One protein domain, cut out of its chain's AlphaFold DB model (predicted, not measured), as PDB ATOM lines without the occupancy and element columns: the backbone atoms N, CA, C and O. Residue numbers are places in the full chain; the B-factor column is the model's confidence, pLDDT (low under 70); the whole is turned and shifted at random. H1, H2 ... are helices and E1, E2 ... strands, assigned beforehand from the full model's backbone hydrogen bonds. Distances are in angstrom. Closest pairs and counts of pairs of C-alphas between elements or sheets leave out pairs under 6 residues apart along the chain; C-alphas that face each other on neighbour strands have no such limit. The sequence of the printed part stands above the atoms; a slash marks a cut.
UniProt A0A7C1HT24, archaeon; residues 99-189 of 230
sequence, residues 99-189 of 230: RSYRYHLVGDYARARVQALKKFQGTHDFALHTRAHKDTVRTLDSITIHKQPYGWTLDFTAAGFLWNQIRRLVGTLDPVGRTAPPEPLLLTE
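This is residues 99 to 189 of the 230 residues of a protein of archaeon (UniProt A0A7C1HT24). A strongly twisted wall of four antiparallel strands, order E4, E5, E1, E6, has H1 packed lengthwise on one face and the short H2 close to H1, grazing the sheet. At one end the small hairpin E2 and E3 extends the wall, E3 running on into E4. The printed part has 91 residues, with two named helices and six named strands in the order E1, H1, E2, E3, E4, E5, H2, E6; the class is mixed, helices and strands. It is compact, with a radius of gyration of the C-alphas of 12.2 A and spans of 38 by 30 by 22 A.

E1, residues 99 to 106, begins at C-alpha 99 (-29.970, -46.718, 4.015) and is 22.8 A long. H1, residues 111 to 120, measures 16.1 A. E2 is residues 122 to 125, E3 137 to 140. E4, residues 142 to 148, is 18.9 A long; E5, 151 to 158, is 23.4 A. H2 is residues 165 to 171. E6, residues 185 to 189, ends at C-alpha 189 (-25.836, -50.582, 4.026).

E1 pairs with E5 (N 101 and O 156, 2.8 A) and E6 (N 102 and O 186, 2.8 A). E4 and E5 form a hairpin (N 144 and O 155, 2.8 A), as do E2 and E3 (N 124 and O 138, 3.0 A). In two layers, a helix on one face of a sheet, H1 is over E4 and E5 at a height over the sheet of 9.3 A and runs along the strands, at 7 degrees to E4 on the local plane; the closest C-alphas of H1 and E4 are Lys 118 and Ile 143, 5.7 A. H2 only grazes the sheet with residues 166 to 170. H1 and H2 are close but not clearly touching, Leu 117 and Leu 169 having their closest C-alphas, 7.3 A apart, at a shallow tilt of 25 degrees, opposite ways. E5, H2 and E6 make a split strand-helix-strand unit, two same-way strands with E1 between them, its crossover right-handed. E3 runs on into E4 at 52 degrees. In H2 every O i to N i+4 pair is within hydrogen-bond range; in H1 2 of 6 are, against 6 of 7 O i to N i+3 pairs.

The C-alphas farthest apart, of Lys 134 and Pro 149, are 38.7 A apart. The printed part has no cut. The links E2 to E3 and H2 to E6 are long. Mean pLDDT of the printed part is 92.1; residues 177 and 182 are under 70.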
ATOM      1  N   ARG A  99     -30.956 -46.625   2.942       98.38
ATOM      2  CA  ARG A  99     -29.970 -46.718   4.015       98.38
ATOM      3  C   ARG A  99     -30.507 -47.699   5.050       98.38
ATOM      4  O   ARG A  99     -31.639 -47.539   5.508       98.38
ATOM      5  N   SER A 100     -29.676 -48.655   5.443       98.31
ATOM      6  CA  SER A 100     -30.013 -49.667   6.444       98.31
ATOM      7  C   SER A 100     -29.157 -49.452   7.682       98.31
ATOM      8  O   SER A 100     -27.935 -49.322   7.591       98.31
ATOM      9  N   TYR A 101     -29.802 -49.400   8.841       97.69
ATOM     10  CA  TYR A 101     -29.148 -49.276  10.132       97.69
ATOM     11  C   TYR A 101     -29.535 -50.419  11.048       97.69
ATOM     12  O   TYR A 101     -30.689 -50.829  11.069       97.69
ATOM     13  N   ARG A 102     -28.592 -50.847  11.877       95.00
ATOM     14  CA  ARG A 102     -28.781 -51.840  12.924       95.00
ATOM     15  C   ARG A 102     -28.495 -51.231  14.283       95.00
ATOM     16  O   ARG A 102     -27.456 -50.609  14.471       95.00
ATOM     17  N   TYR A 103     -29.392 -51.430  15.237       92.88
ATOM     18  CA  TYR A 103     -29.171 -51.091  16.637       92.88
ATOM     19  C   TYR A 103     -29.177 -52.370  17.474       92.88
ATOM     20  O   TYR A 103     -30.167 -53.106  17.469       92.88
ATOM     21  N   HIS A 104     -28.101 -52.622  18.221       88.56
ATOM     22  CA  HIS A 104     -28.064 -53.717  19.193       88.56
ATOM     23  C   HIS A 104     -28.581 -53.233  20.554       88.56
ATOM     24  O   HIS A 104     -27.948 -52.453  21.263       88.56
ATOM     25  N   LEU A 105     -29.778 -53.673  20.923       88.62
ATOM     26  CA  LEU A 105     -30.413 -53.333  22.188       88.62
ATOM     27  C   LEU A 105     -30.081 -54.406  23.227       88.62
ATOM     28  O   LEU A 105     -30.578 -55.529  23.147       88.62
ATOM     29  N   VAL A 106     -29.250 -54.052  24.202       84.00
ATOM     30  CA  VAL A 106     -28.762 -54.965  25.244       84.00
ATOM     31  C   VAL A 106     -29.689 -54.947  26.446       84.00
ATOM     32  O   VAL A 106     -30.063 -53.878  26.919       84.00
ATOM     33  N   GLY A 107     -30.001 -56.124  26.974       83.38
ATOM     34  CA  GLY A 107     -30.777 -56.286  28.196       83.38
ATOM     35  C   GLY A 107     -32.163 -56.877  27.969       83.38
ATOM     36  O   GLY A 107     -32.589 -57.178  26.845       83.38
ATOM     37  N   ASP A 108     -32.870 -57.066  29.079       84.88
ATOM     38  CA  ASP A 108     -34.152 -57.758  29.090       84.88
ATOM     39  C   ASP A 108     -35.323 -56.791  28.893       84.88
ATOM     40  O   ASP A 108     -35.988 -56.341  29.824       84.88
ATOM     41  N   TYR A 109     -35.554 -56.427  27.635       89.81
ATOM     42  CA  TYR A 109     -36.742 -55.679  27.246       89.81
ATOM     43  C   TYR A 109     -37.883 -56.636  26.907       89.81
ATOM     44  O   TYR A 109     -37.734 -57.512  26.047       89.81
ATOM     45  N   ALA A 110     -39.050 -56.405  27.514       93.69
ATOM     46  CA  ALA A 110     -40.265 -57.154  27.221       93.69
ATOM     47  C   ALA A 110     -40.577 -57.137  25.715       93.69
ATOM     48  O   ALA A 110     -40.661 -56.072  25.095       93.69
ATOM     49  N   ARG A 111     -40.812 -58.321  25.130       94.94
ATOM     50  CA  ARG A 111     -41.053 -58.492  23.683       94.94
ATOM     51  C   ARG A 111     -42.131 -57.551  23.150       94.94
ATOM     52  O   ARG A 111     -41.927 -56.941  22.107       94.94
ATOM     53  N   ALA A 112     -43.251 -57.411  23.862       95.88
ATOM     54  CA  ALA A 112     -44.346 -56.529  23.460       95.88
ATOM     55  C   ALA A 112     -43.897 -55.063  23.327       95.88
ATOM     56  O   ALA A 112     -44.297 -54.379  22.386       95.88
ATOM     57  N   ARG A 113     -43.014 -54.604  24.223       94.44
ATOM     58  CA  ARG A 113     -42.475 -53.242  24.206       94.44
ATOM     59  C   ARG A 113     -41.559 -53.020  23.006       94.44
ATOM     60  O   ARG A 113     -41.728 -52.041  22.295       94.44
ATOM     61  N   VAL A 114     -40.640 -53.950  22.740       95.94
ATOM     62  CA  VAL A 114     -39.725 -53.848  21.590       95.94
ATOM     63  C   VAL A 114     -40.494 -53.928  20.270       95.94
ATOM     64  O   VAL A 114     -40.284 -53.108  19.382       95.94
ATOM     65  N   GLN A 115     -41.448 -54.859  20.153       97.00
ATOM     66  CA  GLN A 115     -42.276 -55.013  18.950       97.00
ATOM     67  C   GLN A 115     -43.148 -53.783  18.661       97.00
ATOM     68  O   GLN A 115     -43.501 -53.561  17.504       97.00
ATOM     69  N   ALA A 116     -43.452 -52.950  19.663       96.75
ATOM     70  CA  ALA A 116     -44.180 -51.701  19.454       96.75
ATOM     71  C   ALA A 116     -43.437 -50.720  18.530       96.75
ATOM     72  O   ALA A 116     -44.095 -49.903  17.889       96.75
ATOM     73  N   LEU A 117     -42.108 -50.838  18.379       97.06
ATOM     74  CA  LEU A 117     -41.342 -50.029  17.423       97.06
ATOM     75  C   LEU A 117     -41.815 -50.207  15.976       97.06
ATOM     76  O   LEU A 117     -41.727 -49.265  15.196       97.06
ATOM     77  N   LYS A 118     -42.382 -51.366  15.613       97.50
ATOM     78  CA  LYS A 118     -42.925 -51.602  14.263       97.50
ATOM     79  C   LYS A 118     -44.060 -50.651  13.893       97.50
ATOM     80  O   LYS A 118     -44.303 -50.441  12.712       97.50
ATOM     81  N   LYS A 119     -44.724 -50.035  14.878       97.12
ATOM     82  CA  LYS A 119     -45.758 -49.017  14.636       97.12
ATOM     83  C   LYS A 119     -45.209 -47.767  13.938       97.12
ATOM     84  O   LYS A 119     -45.985 -47.037  13.339       97.12
ATOM     85  N   PHE A 120     -43.895 -47.538  13.997       97.56
ATOM     86  CA  PHE A 120     -43.229 -46.447  13.286       97.56
ATOM     87  C   PHE A 120     -42.906 -46.773  11.821       97.56
ATOM     88  O   PHE A 120     -42.418 -45.896  11.110       97.56
ATOM     89  N   GLN A 121     -43.149 -48.002  11.351       98.31
ATOM     90  CA  GLN A 121     -43.015 -48.329   9.932       98.31
ATOM     91  C   GLN A 121     -44.063 -47.554   9.114       98.31
ATOM     92  O   GLN A 121     -45.188 -47.339   9.571       98.31
ATOM     93  N   GLY A 122     -43.696 -47.132   7.904       98.31
ATOM     94  CA  GLY A 122     -44.510 -46.264   7.054       98.31
ATOM     95  C   GLY A 122     -44.179 -44.780   7.223       98.31
ATOM     96  O   GLY A 122     -43.119 -44.416   7.737       98.31
ATOM     97  N   THR A 123     -45.072 -43.922   6.730       98.50
ATOM     98  CA  THR A 123     -44.881 -42.466   6.696       98.50
ATOM     99  C   THR A 123     -45.465 -41.805   7.933       98.50
ATOM    100  O   THR A 123     -46.668 -41.893   8.164       98.50
ATOM    101  N   HIS A 124     -44.625 -41.097   8.687       97.94
ATOM    102  CA  HIS A 124     -45.027 -40.399   9.909       97.94
ATOM    103  C   HIS A 124     -44.330 -39.049  10.026       97.94
ATOM    104  O   HIS A 124     -43.241 -38.846   9.480       97.94
ATOM    105  N   ASP A 125     -44.932 -38.146  10.797       97.50
ATOM    106  CA  ASP A 125     -44.217 -36.994  11.334       97.50
ATOM    107  C   ASP A 125     -43.394 -37.423  12.557       97.50
ATOM    108  O   ASP A 125     -43.918 -37.829  13.595       97.50
ATOM    109  N   PHE A 126     -42.073 -37.335  12.428       97.06
ATOM    110  CA  PHE A 126     -41.118 -37.709  13.461       97.06
ATOM    111  C   PHE A 126     -40.601 -36.510  14.264       97.06
ATOM    112  O   PHE A 126     -39.521 -36.609  14.843       97.06
ATOM    113  N   ALA A 127     -41.344 -35.399  14.353       95.69
ATOM    114  CA  ALA A 127     -40.945 -34.207  15.114       95.69
ATOM    115  C   ALA A 127     -40.502 -34.508  16.562       95.69
ATOM    116  O   ALA A 127     -39.512 -33.957  17.041       95.69
ATOM    117  N   LEU A 128     -41.161 -35.452  17.247       93.25
ATOM    118  CA  LEU A 128     -40.778 -35.878  18.605       93.25
ATOM    119  C   LEU A 128     -39.563 -36.819  18.631       93.25
ATOM    120  O   LEU A 128     -38.855 -36.932  19.633       93.25
ATOM    121  N   HIS A 129     -39.261 -37.457  17.507       94.62
ATOM    122  CA  HIS A 129     -38.211 -38.456  17.367       94.62
ATOM    123  C   HIS A 129     -37.007 -37.906  16.609       94.62
ATOM    124  O   HIS A 129     -36.292 -38.667  15.983       94.62
ATOM    125  N   THR A 130     -36.742 -36.601  16.646       94.75
ATOM    126  CA  THR A 130     -35.600 -36.001  15.947       94.75
ATOM    127  C   THR A 130     -35.035 -34.810  16.713       94.75
ATOM    128  O   THR A 130     -35.681 -34.261  17.602       94.75
ATOM    129  N   ARG A 131     -33.810 -34.405  16.375       91.50
ATOM    130  CA  ARG A 131     -33.274 -33.081  16.735       91.50
ATOM    131  C   ARG A 131     -33.448 -32.042  15.622       91.50
ATOM    132  O   ARG A 131     -33.084 -30.889  15.813       91.50
ATOM    133  N   ALA A 132     -33.951 -32.443  14.457       89.69
ATOM    134  CA  ALA A 132     -34.272 -31.518  13.378       89.69
ATOM    135  C   ALA A 132     -35.461 -30.622  13.762       89.69
ATOM    136  O   ALA A 132     -36.401 -31.075  14.406       89.69
ATOM    137  N   HIS A 133     -35.427 -29.364  13.326       86.31
ATOM    138  CA  HIS A 133     -36.465 -28.374  13.643       86.31
ATOM    139  C   HIS A 133     -37.509 -28.193  12.529       86.31
ATOM    140  O   HIS A 133     -38.485 -27.477  12.718       86.31
ATOM    141  N   LYS A 134     -37.294 -28.806  11.361       91.06
ATOM    142  CA  LYS A 134     -38.178 -28.741  10.191       91.06
ATOM    143  C   LYS A 134     -38.043 -30.002   9.341       91.06
ATOM    144  O   LYS A 134     -37.107 -30.777   9.545       91.06
ATOM    145  N   ASP A 135     -38.955 -30.167   8.385       93.00
ATOM    146  CA  ASP A 135     -38.971 -31.270   7.415       93.00
ATOM    147  C   ASP A 135     -38.905 -32.646   8.095       93.00
ATOM    148  O   ASP A 135     -38.071 -33.488   7.754       93.00
ATOM    149  N   THR A 136     -39.762 -32.858   9.097       96.50
ATOM    150  CA  THR A 136     -39.733 -33.996  10.032       96.50
ATOM    151  C   THR A 136     -40.550 -35.204   9.578       96.50
ATOM    152  O   THR A 136     -40.530 -36.242  10.237       96.50
ATOM    153  N   VAL A 137     -41.220 -35.117   8.429       97.81
ATOM    154  CA  VAL A 137     -41.940 -36.250   7.839       97.81
ATOM    155  C   VAL A 137     -40.956 -37.189   7.145       97.81
ATOM    156  O   VAL A 137     -40.181 -36.765   6.285       97.81
ATOM    157  N   ARG A 138     -40.964 -38.473   7.503       97.81
ATOM    158  CA  ARG A 138     -40.159 -39.518   6.847       97.81
ATOM    159  C   ARG A 138     -40.969 -40.791   6.673       97.81
ATOM    160  O   ARG A 138     -41.936 -41.012   7.395       97.81
ATOM    161  N   THR A 139     -40.518 -41.633   5.754       98.31
ATOM    162  CA  THR A 139     -41.017 -42.996   5.568       98.31
ATOM    163  C   THR A 139     -39.947 -43.971   6.032       98.31
ATOM    164  O   THR A 139     -38.810 -43.899   5.567       98.31
ATOM    165  N   LEU A 140     -40.294 -44.844   6.977       98.31
ATOM    166  CA  LEU A 140     -39.477 -46.000   7.333       98.31
ATOM    167  C   LEU A 140     -39.992 -47.201   6.539       98.31
ATOM    168  O   LEU A 140     -41.115 -47.652   6.770       98.31
ATOM    169  N   ASP A 141     -39.183 -47.696   5.608       98.19
ATOM    170  CA  ASP A 141     -39.555 -48.774   4.688       98.19
ATOM    171  C   ASP A 141     -39.722 -50.101   5.440       98.19
ATOM    172  O   ASP A 141     -40.680 -50.841   5.214       98.19
ATOM    173  N   SER A 142     -38.816 -50.391   6.378       98.25
ATOM    174  CA  SER A 142     -38.896 -51.584   7.221       98.25
ATOM    175  C   SER A 142     -38.318 -51.369   8.616       98.25
ATOM    176  O   SER A 142     -37.358 -50.616   8.809       98.25
ATOM    177  N   ILE A 143     -38.919 -52.060   9.590       98.31
ATOM    178  CA  ILE A 143     -38.381 -52.234  10.942       98.31
ATOM    179  C   ILE A 143     -38.402 -53.727  11.280       98.31
ATOM    180  O   ILE A 143     -39.453 -54.297  11.599       98.31
ATOM    181  N   THR A 144     -37.236 -54.365  11.234       98.00
ATOM    182  CA  THR A 144     -37.081 -55.789  11.552       98.00
ATOM    183  C   THR A 144     -36.491 -55.947  12.947       98.00
ATOM    184  O   THR A 144     -35.628 -55.184  13.370       98.00
ATOM    185  N   ILE A 145     -37.013 -56.906  13.710       97.56
ATOM    186  CA  ILE A 145     -36.679 -57.090  15.125       97.56
ATOM    187  C   ILE A 145     -36.375 -58.560  15.352       97.56
ATOM    188  O   ILE A 145     -37.262 -59.403  15.188       97.56
ATOM    189  N   HIS A 146     -35.157 -58.842  15.799       94.56
ATOM    190  CA  HIS A 146     -34.674 -60.187  16.078       94.56
ATOM    191  C   HIS A 146     -34.333 -60.317  17.560       94.56
ATOM    192  O   HIS A 146     -33.682 -59.443  18.133       94.56
ATOM    193  N   LYS A 147     -34.799 -61.396  18.202       92.19
ATOM    194  CA  LYS A 147     -34.374 -61.720  19.567       92.19
ATOM    195  C   LYS A 147     -32.949 -62.246  19.501       92.19
ATOM    196  O   LYS A 147     -32.652 -63.091  18.666       92.19
ATOM    197  N   GLN A 148     -32.119 -61.765  20.413       86.94
ATOM    198  CA  GLN A 148     -30.744 -62.206  20.582       86.94
ATOM    199  C   GLN A 148     -30.534 -62.682  22.019       86.94
ATOM    200  O   GLN A 148     -31.269 -62.245  22.913       86.94
ATOM    201  N   PRO A 149     -29.521 -63.514  22.297       83.25
ATOM    202  CA  PRO A 149     -29.232 -63.929  23.668       83.25
ATOM    203  C   PRO A 149     -28.839 -62.763  24.588       83.25
ATOM    204  O   PRO A 149     -29.137 -62.808  25.774       83.25
ATOM    205  N   TYR A 150     -28.254 -61.683  24.053       78.00
ATOM    206  CA  TYR A 150     -27.942 -60.462  24.818       78.00
ATOM    207  C   TYR A 150     -29.090 -59.441  24.879       78.00
ATOM    208  O   TYR A 150     -28.950 -58.402  25.523       78.00
ATOM    209  N   GLY A 151     -30.206 -59.676  24.182       88.50
ATOM    210  CA  GLY A 151     -31.278 -58.691  24.051       88.50
ATOM    211  C   GLY A 151     -31.964 -58.766  22.694       88.50
ATOM    212  O   GLY A 151     -32.710 -59.715  22.437       88.50
ATOM    213  N   TRP A 152     -31.762 -57.756  21.848       91.19
ATOM    214  CA  TRP A 152     -32.441 -57.615  20.559       91.19
ATOM    215  C   TRP A 152     -31.560 -56.941  19.503       91.19
ATOM    216  O   TRP A 152     -30.801 -56.025  19.812       91.19
ATOM    217  N   THR A 153     -31.741 -57.328  18.245       92.62
ATOM    218  CA  THR A 153     -31.249 -56.585  17.076       92.62
ATOM    219  C   THR A 153     -32.426 -55.881  16.414       92.62
ATOM    220  O   THR A 153     -33.463 -56.506  16.175       92.62
ATOM    221  N   LEU A 154     -32.276 -54.583  16.147       96.12
ATOM    222  CA  LEU A 154     -33.289 -53.731  15.526       96.12
ATOM    223  C   LEU A 154     -32.740 -53.181  14.207       96.12
ATOM    224  O   LEU A 154     -31.847 -52.335  14.222       96.12
ATOM    225  N   ASP A 155     -33.269 -53.650  13.085       97.81
ATOM    226  CA  ASP A 155     -32.882 -53.195  11.753       97.81
ATOM    227  C   ASP A 155     -33.913 -52.194  11.219       97.81
ATOM    228  O   ASP A 155     -35.106 -52.484  11.171       97.81
ATOM    229  N   PHE A 156     -33.452 -51.016  10.810       98.50
ATOM    230  CA  PHE A 156     -34.256 -49.932  10.254       98.50
ATOM    231  C   PHE A 156     -33.800 -49.649   8.827       98.50
ATOM    232  O   PHE A 156     -32.622 -49.372   8.607       98.50
ATOM    233  N   THR A 157     -34.730 -49.640   7.875       98.62
ATOM    234  CA  THR A 157     -34.449 -49.267   6.481       98.62
ATOM    235  C   THR A 157     -35.309 -48.081   6.080       98.62
ATOM    236  O   THR A 157     -36.504 -48.062   6.367       98.62
ATOM    237  N   ALA A 158     -34.702 -47.086   5.438       98.25
ATOM    238  CA  ALA A 158     -35.406 -45.936   4.882       98.25
ATOM    239  C   ALA A 158     -34.601 -45.305   3.742       98.25
ATOM    240  O   ALA A 158     -33.366 -45.352   3.745       98.25
ATOM    241  N   ALA A 159     -35.273 -44.570   2.855       96.38
ATOM    242  CA  ALA A 159     -34.603 -43.659   1.925       96.38
ATOM    243  C   ALA A 159     -33.708 -42.642   2.658       96.38
ATOM    244  O   ALA A 159     -32.665 -42.249   2.151       96.38
ATOM    245  N   GLY A 160     -34.044 -42.236   3.883       95.31
ATOM    246  CA  GLY A 160     -33.174 -41.403   4.706       95.31
ATOM    247  C   GLY A 160     -33.728 -41.170   6.103       95.31
ATOM    248  O   GLY A 160     -34.936 -41.191   6.316       95.31
ATOM    249  N   PHE A 161     -32.830 -40.897   7.047       96.88
ATOM    250  CA  PHE A 161     -33.167 -40.671   8.452       96.88
ATOM    251  C   PHE A 161     -32.939 -39.212   8.847       96.88
ATOM    252  O   PHE A 161     -32.062 -38.533   8.306       96.88
ATOM    253  N   LEU A 162     -33.732 -38.728   9.800       96.62
ATOM    254  CA  LEU A 162     -33.516 -37.435  10.442       96.62
ATOM    255  C   LEU A 162     -32.379 -37.510  11.465       96.62
ATOM    256  O   LEU A 162     -31.964 -38.586  11.903       96.62
ATOM    257  N   TRP A 163     -31.915 -36.339  11.897       94.62
ATOM    258  CA  TRP A 163     -30.891 -36.234  12.927       94.62
ATOM    259  C   TRP A 163     -31.339 -36.902  14.239       94.62
ATOM    260  O   TRP A 163     -32.368 -36.529  14.809       94.62
ATOM    261  N   ASN A 164     -30.560 -37.876  14.728       93.69
ATOM    262  CA  ASN A 164     -30.851 -38.711  15.900       93.69
ATOM    263  C   ASN A 164     -32.117 -39.590  15.818       93.69
ATOM    264  O   ASN A 164     -32.546 -40.111  16.851       93.69
ATOM    265  N   GLN A 165     -32.704 -39.798  14.632       96.75
ATOM    266  CA  GLN A 165     -34.025 -40.427  14.530       96.75
ATOM    267  C   GLN A 165     -34.112 -41.806  15.177       96.75
ATOM    268  O   GLN A 165     -34.908 -42.031  16.087       96.75
ATOM    269  N   ILE A 166     -33.243 -42.719  14.748       96.75
ATOM    270  CA  ILE A 166     -33.238 -44.108  15.216       96.75
ATOM    271  C   ILE A 166     -33.008 -44.168  16.727       96.75
ATOM    272  O   ILE A 166     -33.734 -44.846  17.446       96.75
ATOM    273  N   ARG A 167     -32.044 -43.399  17.234       94.75
ATOM    274  CA  ARG A 167     -31.702 -43.372  18.662       94.75
ATOM    275  C   ARG A 167     -32.844 -42.855  19.528       94.75
ATOM    276  O   ARG A 167     -33.024 -43.319  20.651       94.75
ATOM    277  N   ARG A 168     -33.618 -41.891  19.027       94.88
ATOM    278  CA  ARG A 168     -34.808 -41.393  19.724       94.88
ATOM    279  C   ARG A 168     -35.957 -42.389  19.680       94.88
ATOM    280  O   ARG A 168     -36.610 -42.560  20.700       94.88
ATOM    281  N   LEU A 169     -36.155 -43.084  18.559       95.62
ATOM    282  CA  LEU A 169     -37.125 -44.181  18.471       95.62
ATOM    283  C   LEU A 169     -36.786 -45.294  19.463       95.62
ATOM    284  O   LEU A 169     -37.623 -45.651  20.285       95.62
ATOM    285  N   VAL A 170     -35.545 -45.783  19.463       94.81
ATOM    286  CA  VAL A 170     -35.083 -46.789  20.433       94.81
ATOM    287  C   VAL A 170     -35.183 -46.261  21.869       94.81
ATOM    288  O   VAL A 170     -35.591 -46.995  22.762       94.81
ATOM    289  N   GLY A 171     -34.904 -44.973  22.087       92.12
ATOM    290  CA  GLY A 171     -35.041 -44.309  23.385       92.12
ATOM    291  C   GLY A 171     -36.454 -44.337  23.980       92.12
ATOM    292  O   GLY A 171     -36.602 -44.283  25.195       92.12
ATOM    293  N   THR A 172     -37.503 -44.517  23.168       93.06
ATOM    294  CA  THR A 172     -38.883 -44.712  23.674       93.06
ATOM    295  C   THR A 172     -39.050 -46.004  24.489       93.06
ATOM    296  O   THR A 172     -39.995 -46.159  25.270       93.06
ATOM    297  N   LEU A 173     -38.110 -46.944  24.349       90.81
ATOM    298  CA  LEU A 173     -38.052 -48.159  25.155       90.81
ATOM    299  C   LEU A 173     -37.493 -47.911  26.565       90.81
ATOM    300  O   LEU A 173     -37.646 -48.779  27.423       90.81
ATOM    301  N   ASP A 174     -36.885 -46.756  26.836       82.44
ATOM    302  CA  ASP A 174     -36.489 -46.335  28.182       82.44
ATOM    303  C   ASP A 174     -37.709 -45.711  28.897       82.44
ATOM    304  O   ASP A 174     -38.326 -44.796  28.347       82.44
ATOM    305  N   PRO A 175     -38.113 -46.179  30.098       71.62
ATOM    306  CA  PRO A 175     -39.191 -45.562  30.884       71.62
ATOM    307  C   PRO A 175     -39.035 -44.052  31.122       71.62
ATOM    308  O   PRO A 175     -40.033 -43.356  31.267       71.62
ATOM    309  N   VAL A 176     -37.799 -43.551  31.159       71.50
ATOM    310  CA  VAL A 176     -37.468 -42.136  31.394       71.50
ATOM    311  C   VAL A 176     -37.364 -41.357  30.070       71.50
ATOM    312  O   VAL A 176     -37.134 -40.151  30.071       71.50
ATOM    313  N   GLY A 177     -37.527 -42.023  28.919       67.25
ATOM    314  CA  GLY A 177     -37.521 -41.392  27.597       67.25
ATOM    315  C   GLY A 177     -36.158 -40.840  27.169       67.25
ATOM    316  O   GLY A 177     -36.085 -39.902  26.369       67.25
ATOM    317  N   ARG A 178     -35.058 -41.380  27.708       79.31
ATOM    318  CA  ARG A 178     -33.704 -40.955  27.331       79.31
ATOM    319  C   ARG A 178     -33.411 -41.361  25.889       79.31
ATOM    320  O   ARG A 178     -33.776 -42.441  25.440       79.31
ATOM    321  N   THR A 179     -32.711 -40.498  25.151       77.56
ATOM    322  CA  THR A 179     -32.213 -40.867  23.818       77.56
ATOM    323  C   THR A 179     -31.203 -41.997  23.964       77.56
ATOM    324  O   THR A 179     -30.286 -41.893  24.779       77.56
ATOM    325  N   ALA A 180     -31.349 -43.045  23.156       81.75
ATOM    326  CA  ALA A 180     -30.427 -44.167  23.192       81.75
ATOM    327  C   ALA A 180     -28.983 -43.703  22.883       81.75
ATOM    328  O   ALA A 180     -28.785 -42.749  22.103       81.75
ATOM    329  N   PRO A 181     -27.959 -44.321  23.494       81.81
ATOM    330  CA  PRO A 181     -26.569 -44.015  23.174       81.81
ATOM    331  C   PRO A 181     -26.286 -44.211  21.669       81.81
ATOM    332  O   PRO A 181     -27.029 -44.904  20.973       81.81
ATOM    333  N   PRO A 182     -25.277 -43.516  21.112       68.75
ATOM    334  CA  PRO A 182     -24.922 -43.665  19.702       68.75
ATOM    335  C   PRO A 182     -24.343 -45.048  19.410       68.75
ATOM    336  O   PRO A 182     -24.556 -45.578  18.329       68.75
ATOM    337  N   GLU A 183     -23.686 -45.669  20.381       74.31
ATOM    338  CA  GLU A 183     -23.332 -47.079  20.314       74.31
ATOM    339  C   GLU A 183     -24.415 -47.922  20.975       74.31
ATOM    340  O   GLU A 183     -24.918 -47.524  22.028       74.31
ATOM    341  N   PRO A 184     -24.760 -49.090  20.415       80.00
ATOM    342  CA  PRO A 184     -24.152 -49.766  19.257       80.00
ATOM    343  C   PRO A 184     -24.981 -49.592  17.960       80.00
ATOM    344  O   PRO A 184     -25.411 -50.578  17.356       80.00
ATOM    345  N   LEU A 185     -25.255 -48.346  17.539       89.69
ATOM    346  CA  LEU A 185     -25.893 -48.066  16.246       89.69
ATOM    347  C   LEU A 185     -24.877 -48.179  15.106       89.69
ATOM    348  O   LEU A 185     -23.783 -47.612  15.150       89.69
ATOM    349  N   LEU A 186     -25.296 -48.859  14.048       91.81
ATOM    350  CA  LEU A 186     -24.470 -49.220  12.916       91.81
ATOM    351  C   LEU A 186     -25.172 -48.906  11.596       91.81
ATOM    352  O   LEU A 186     -26.253 -49.424  11.356       91.81
ATOM    353  N   LEU A 187     -24.546 -48.139  10.703       96.31
ATOM    354  CA  LEU A 187     -24.942 -48.104   9.290       96.31
ATOM    355  C   LEU A 187     -24.428 -49.366   8.580       96.31
ATOM    356  O   LEU A 187     -23.227 -49.493   8.329       96.31
ATOM    357  N   THR A 188     -25.325 -50.289   8.247       94.62
ATOM    358  CA  THR A 188     -24.977 -51.576   7.627       94.62
ATOM    359  C   THR A 188     -24.911 -51.489   6.107       94.62
ATOM    360  O   THR A 188     -24.070 -52.149   5.503       94.62
ATOM    361  N   GLU A 189     -25.743 -50.651   5.484       95.75
ATOM    362  CA  GLU A 189     -25.836 -50.582   4.026       95.75
ATOM    363  C   GLU A 189     -26.274 -49.202   3.515       95.75
ATOM    364  O   GLU A 189     -27.071 -48.501   4.141       95.75
TER     365      GLU A 189